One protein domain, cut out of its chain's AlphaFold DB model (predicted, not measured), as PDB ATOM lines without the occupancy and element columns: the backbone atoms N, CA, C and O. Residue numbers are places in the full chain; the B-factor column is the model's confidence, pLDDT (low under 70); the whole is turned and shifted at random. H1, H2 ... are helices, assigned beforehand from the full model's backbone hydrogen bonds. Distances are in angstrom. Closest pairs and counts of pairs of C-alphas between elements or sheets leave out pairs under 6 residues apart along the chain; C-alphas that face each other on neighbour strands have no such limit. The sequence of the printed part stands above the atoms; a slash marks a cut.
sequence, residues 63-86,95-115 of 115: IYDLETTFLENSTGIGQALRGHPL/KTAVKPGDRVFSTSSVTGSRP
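AT A GLANCE: This is residues 63 to 86 and 95 to 115 of the 115 residues of an uncharacterized protein of Tetraselmis sp. GSL018 (UniProt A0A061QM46). There is little regular structure here: one helix, H1, with the single turn H2 packed near its first residues, and the rest of the printed part in no named element. The unnamed stretch 74 to 86 leads away from the last residue of H1 toward one end of a rod, and residues 108 to 115 lead from H2 toward the other. The printed part has 45 residues, with H1 then H2 along the chain and no named strand; the class is all helix, though the two helices hold only 15 residues. It is only just loose, close to compact, with a radius of gyration of the C-alphas of 11.3 A and spans of 36 by 17 by 15 A.

IN THESE COORDINATES: H1, residues 63 to 73, runs 15.2 A from C-alpha 63 at (15.339, 12.807, 93.568) to C-alpha 73 at (13.379, 24.603, 84.152). H2, residues 104 to 107, ends at C-alpha 107 at (9.106, 15.291, 101.194).

HOW THE PARTS SIT: H1 and H2 touch; their closest C-alphas, those of Tyr 64 and Ser 106, are 5.8 A apart. In H1 every O i to N i+4 pair is within hydrogen-bond range; H2 is too short for such a pair.

THE WHOLE: The C-alphas farthest apart, of Leu 86 and Pro 115, are 37.7 A apart. Residues 87 to 94, in the link from H1 to H2, are not printed; C-alphas 86 and 95 are 20.6 A apart across this cut. The pLDDT is under 70 at residues 74 to 86, 95 to 97 and 112 to 115.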
ATOM      1  N   ILE A  63      16.699  12.262  93.608       94.25
ATOM      2  CA  ILE A  63      15.339  12.807  93.568       94.25
ATOM      3  C   ILE A  63      15.382  14.319  93.783       94.25
ATOM      4  O   ILE A  63      14.821  15.062  92.978       94.25
ATOM      5  N   TYR A  64      16.111  14.783  94.800       92.56
ATOM      6  CA  TYR A  64      16.241  16.206  95.096       92.56
ATOM      7  C   TYR A  64      16.825  17.011  93.920       92.56
ATOM      8  O   TYR A  64      16.314  18.081  93.564       92.56
ATOM      9  N   ASP A  65      17.882  16.498  93.289       92.38
ATOM     10  CA  ASP A  65      18.547  17.146  92.154       92.38
ATOM     11  C   ASP A  65      17.624  17.204  90.918       92.38
ATOM     12  O   ASP A  65      17.522  18.233  90.236       92.38
ATOM     13  N   LEU A  66      16.887  16.119  90.656       92.75
ATOM     14  CA  LEU A  66      15.915  16.045  89.562       92.75
ATOM     15  C   LEU A  66      14.722  16.971  89.790       92.75
ATOM     16  O   LEU A  66      14.304  17.662  88.863       92.75
ATOM     17  N   GLU A  67      14.200  17.035  91.014       88.06
ATOM     18  CA  GLU A  67      13.135  17.971  91.372       88.06
ATOM     19  C   GLU A  67      13.583  19.419  91.207       88.06
ATOM     20  O   GLU A  67      12.826  20.228  90.679       88.06
ATOM     21  N   THR A  68      14.819  19.741  91.599       87.19
ATOM     22  CA  THR A  68      15.395  21.078  91.387       87.19
ATOM     23  C   THR A  68      15.368  21.426  89.904       87.19
ATOM     24  O   THR A  68      14.778  22.426  89.503       87.19
ATOM     25  N   THR A  69      15.908  20.534  89.075       87.00
ATOM     26  CA  THR A  69      15.965  20.726  87.624       87.00
ATOM     27  C   THR A  69      14.566  20.847  87.013       87.00
ATOM     28  O   THR A  69      14.338  21.695  86.153       87.00
ATOM     29  N   PHE A  70      13.611  20.027  87.459       86.06
ATOM     30  CA  PHE A  70      12.239  20.037  86.958       86.06
ATOM     31  C   PHE A  70      11.486  21.309  87.359       86.06
ATOM     32  O   PHE A  70      10.827  21.922  86.520       86.06
ATOM     33  N   LEU A  71      11.579  21.738  88.617       82.44
ATOM     34  CA  LEU A  71      10.851  22.903  89.124       82.44
ATOM     35  C   LEU A  71      11.436  24.225  88.610       82.44
ATOM     36  O   LEU A  71      10.677  25.159  88.357       82.44
ATOM     37  N   GLU A  72      12.755  24.299  88.409       81.69
ATOM     38  CA  GLU A  72      13.428  25.495  87.888       81.69
ATOM     39  C   GLU A  72      13.264  25.657  86.372       81.69
ATOM     40  O   GLU A  72      13.058  26.775  85.891       81.69
ATOM     41  N   ASN A  73      13.333  24.554  85.617       75.69
ATOM     42  CA  ASN A  73      13.379  24.603  84.152       75.69
ATOM     43  C   ASN A  73      12.042  24.305  83.470       75.69
ATOM     44  O   ASN A  73      11.918  24.550  82.268       75.69
ATOM     45  N   SER A  74      11.031  23.791  84.179       69.56
ATOM     46  CA  SER A  74       9.722  23.579  83.556       69.56
ATOM     47  C   SER A  74       9.007  24.909  83.315       69.56
ATOM     48  O   SER A  74       8.620  25.643  84.227       69.56
ATOM     49  N   THR A  75       8.770  25.205  82.040       62.84
ATOM     50  CA  THR A  75       7.743  26.148  81.600       62.84
ATOM     51  C   THR A  75       6.435  25.674  82.230       62.84
ATOM     52  O   THR A  75       6.063  24.533  82.001       62.84
ATOM     53  N   GLY A  76       5.766  26.491  83.053       61.12
ATOM     54  CA  GLY A  76       4.681  26.098  83.980       61.12
ATOM     55  C   GLY A  76       3.411  25.431  83.410       61.12
ATOM     56  O   GLY A  76       2.384  25.417  84.083       61.12
ATOM     57  N   ILE A  77       3.456  24.893  82.194       58.31
ATOM     58  CA  ILE A  77       2.488  23.986  81.586       58.31
ATOM     59  C   ILE A  77       2.768  22.565  82.101       58.31
ATOM     60  O   ILE A  77       3.848  22.026  81.880       58.31
ATOM     61  N   GLY A  78       1.793  21.932  82.758       59.31
ATOM     62  CA  GLY A  78       1.856  20.491  83.029       59.31
ATOM     63  C   GLY A  78       2.816  20.067  84.144       59.31
ATOM     64  O   GLY A  78       3.247  18.919  84.169       59.31
ATOM     65  N   GLN A  79       3.133  20.950  85.098       69.00
ATOM     66  CA  GLN A  79       3.715  20.492  86.365       69.00
ATOM     67  C   GLN A  79       2.672  19.638  87.098       69.00
ATOM     68  O   GLN A  79       1.542  20.093  87.281       69.00
ATOM     69  N   ALA A  80       3.049  18.446  87.576       66.94
ATOM     70  CA  ALA A  80       2.162  17.572  88.360       66.94
ATOM     71  C   ALA A  80       1.504  18.304  89.549       66.94
ATOM     72  O   ALA A  80       0.381  17.995  89.929       66.94
ATOM     73  N   LEU A  81       2.181  19.327  90.076       63.50
ATOM     74  CA  LEU A  81       1.730  20.154  91.196       63.50
ATOM     75  C   LEU A  81       0.779  21.289  90.811       63.50
ATOM     76  O   LEU A  81      -0.015  21.720  91.640       63.50
ATOM     77  N   ARG A  82       0.855  21.799  89.576       68.44
ATOM     78  CA  ARG A  82      -0.036  22.875  89.093       68.44
ATOM     79  C   ARG A  82      -1.174  22.374  88.218       68.44
ATOM     80  O   ARG A  82      -2.100  23.135  87.955       68.44
ATOM     81  N   GLY A  83      -1.109  21.120  87.780       66.44
ATOM     82  CA  GLY A  83      -2.044  20.547  86.825       66.44
ATOM     83  C   GLY A  83      -1.734  20.948  85.382       66.44
ATOM     84  O   GLY A  83      -0.979  21.884  85.094       66.44
ATOM     85  N   HIS A  84      -2.313  20.201  84.445       62.66
ATOM     86  CA  HIS A  84      -2.247  20.528  83.027       62.66
ATOM     87  C   HIS A  84      -3.313  21.586  82.706       62.66
ATOM     88  O   HIS A  84      -4.487  21.361  83.013       62.66
ATOM     89  N   PRO A  85      -2.969  22.727  82.083       62.72
ATOM     90  CA  PRO A  85      -3.989  23.673  81.660       62.72
ATOM     91  C   PRO A  85      -4.838  23.031  80.552       62.72
ATOM     92  O   PRO A  85      -4.315  22.594  79.530       62.72
ATOM     93  N   LEU A  86      -6.156  22.967  80.750       64.94
ATOM     94  CA  LEU A  86      -7.119  22.513  79.731       64.94
ATOM     95  C   LEU A  86      -7.293  23.536  78.589       64.94
ATOM     96  O   LEU A  86      -7.946  23.239  77.594       64.94
ATOM     97  N   LYS A  95       8.615  32.026  86.365       56.56
ATOM     98  CA  LYS A  95       9.727  31.605  87.222       56.56
ATOM     99  C   LYS A  95       9.355  31.943  88.664       56.56
ATOM    100  O   LYS A  95       9.630  33.032  89.155       56.56
ATOM    101  N   THR A  96       8.614  31.061  89.316       63.09
ATOM    102  CA  THR A  96       8.366  31.166  90.751       63.09
ATOM    103  C   THR A  96       9.538  30.515  91.460       63.09
ATOM    104  O   THR A  96       9.920  29.412  91.078       63.09
ATOM    105  N   ALA A  97      10.085  31.173  92.480       69.12
ATOM    106  CA  ALA A  97      11.087  30.558  93.340       69.12
ATOM    107  C   ALA A  97      10.572  29.202  93.851       69.12
ATOM    108  O   ALA A  97       9.441  29.124  94.338       69.12
ATOM    109  N   VAL A  98      11.388  28.159  93.697       72.12
ATOM    110  CA  VAL A  98      11.072  26.798  94.140       72.12
ATOM    111  C   VAL A  98      10.931  26.804  95.656       72.12
ATOM    112  O   VAL A  98      11.897  27.093  96.366       72.12
ATOM    113  N   LYS A  99       9.735  26.512  96.170       81.44
ATOM    114  CA  LYS A  99       9.535  26.379  97.615       81.44
ATOM    115  C   LYS A  99       9.905  24.962  98.053       81.44
ATOM    116  O   LYS A  99       9.689  24.022  97.293       81.44
ATOM    117  N   PRO A 100      10.374  24.764  99.296       77.38
ATOM    118  CA  PRO A 100      10.600  23.420  99.830       77.38
ATOM    119  C   PRO A 100       9.355  22.524  99.739       77.38
ATOM    120  O   PRO A 100       9.466  21.352  99.411       77.38
ATOM    121  N   GLY A 101       8.162  23.097  99.943       78.81
ATOM    122  CA  GLY A 101       6.888  22.378  99.823       78.81
ATOM    123  C   GLY A 101       6.490  21.989  98.394       78.81
ATOM    124  O   GLY A 101       5.594  21.170  98.230       78.81
ATOM    125  N   ASP A 102       7.156  22.529  97.366       79.19
ATOM    126  CA  ASP A 102       6.945  22.109  95.977       79.19
ATOM    127  C   ASP A 102       7.727  20.815  95.657       79.19
ATOM    128  O   ASP A 102       7.574  20.241  94.586       79.19
ATOM    129  N   ARG A 103       8.570  20.322  96.572       86.38
ATOM    130  CA  ARG A 103       9.401  19.121  96.382       86.38
ATOM    131  C   ARG A 103       8.706  17.878  96.928       86.38
ATOM    132  O   ARG A 103       9.177  17.249  97.876       86.38
ATOM    133  N   VAL A 104       7.533  17.566  96.378       87.75
ATOM    134  CA  VAL A 104       6.666  16.503  96.912       87.75
ATOM    135  C   VAL A 104       7.353  15.140  96.981       87.75
ATOM    136  O   VAL A 104       7.070  14.374  97.902       87.75
ATOM    137  N   PHE A 105       8.279  14.843  96.065       89.62
ATOM    138  CA  PHE A 105       8.998  13.575  96.057       89.62
ATOM    139  C   PHE A 105      10.059  13.548  97.159       89.62
ATOM    140  O   PHE A 105      10.077  12.589  97.928       89.62
ATOM    141  N   SER A 106      10.859  14.606  97.337       88.81
ATOM    142  CA  SER A 106      11.786  14.698  98.480       88.81
ATOM    143  C   SER A 106      11.053  14.639  99.824       88.81
ATOM    144  O   SER A 106      11.483  13.933 100.733       88.81
ATOM    145  N   THR A 107       9.901  15.309  99.949       86.62
ATOM    146  CA  THR A 107       9.106  15.291 101.194       86.62
ATOM    147  C   THR A 107       8.394  13.964 101.456       86.62
ATOM    148  O   THR A 107       7.916  13.739 102.563       86.62
ATOM    149  N   SER A 108       8.309  13.079 100.458       87.69
ATOM    150  CA  SER A 108       7.687  11.759 100.625       87.69
ATOM    151  C   SER A 108       8.566  10.781 101.409       87.69
ATOM    152  O   SER A 108       8.061   9.783 101.925       87.69
ATOM    153  N   SER A 109       9.866  11.077 101.544       87.12
ATOM    154  CA  SER A 109      10.774  10.294 102.374       87.12
ATOM    155  C   SER A 109      10.876  10.871 103.786       87.12
ATOM    156  O   SER A 109      11.236  12.031 103.985       87.12
ATOM    157  N   VAL A 110      10.633  10.022 104.788       81.56
ATOM    158  CA  VAL A 110      10.811  10.376 106.207       81.56
ATOM    159  C   VAL A 110      12.281  10.685 106.514       81.56
ATOM    160  O   VAL A 110      12.567  11.565 107.322       81.56
ATOM    161  N   THR A 111      13.217   9.988 105.862       82.38
ATOM    162  CA  THR A 111      14.662  10.218 106.006       82.38
ATOM    163  C   THR A 111      15.132  11.442 105.229       82.38
ATOM    164  O   THR A 111      15.919  12.215 105.771       82.38
ATOM    165  N   GLY A 112      14.582  11.684 104.037       68.88
ATOM    166  CA  GLY A 112      14.897  12.862 103.219       68.88
ATOM    167  C   GLY A 112      14.321  14.181 103.752       68.88
ATOM    168  O   GLY A 112      14.841  15.249 103.444       68.88
ATOM    169  N   SER A 113      13.274  14.131 104.582       67.50
ATOM    170  CA  SER A 113      12.662  15.314 105.212       67.50
ATOM    171  C   SER A 113      13.396  15.805 106.474       67.50
ATOM    172  O   SER A 113      12.970  16.797 107.076       67.50
ATOM    173  N   ARG A 114      14.448  15.114 106.931       62.22
ATOM    174  CA  ARG A 114      15.180  15.478 108.152       62.22
ATOM    175  C   ARG A 114      16.159  16.637 107.856       62.22
ATOM    176  O   ARG A 114      16.864  16.549 106.856       62.22
ATOM    177  N   PRO A 115      16.177  17.711 108.674       53.44
ATOM    178  CA  PRO A 115      17.057  18.866 108.470       53.44
ATOM    179  C   PRO A 115      18.541  18.534 108.653       53.44
ATOM    180  O   PRO A 115      18.847  17.581 109.412       53.44
TER     181      PRO A 115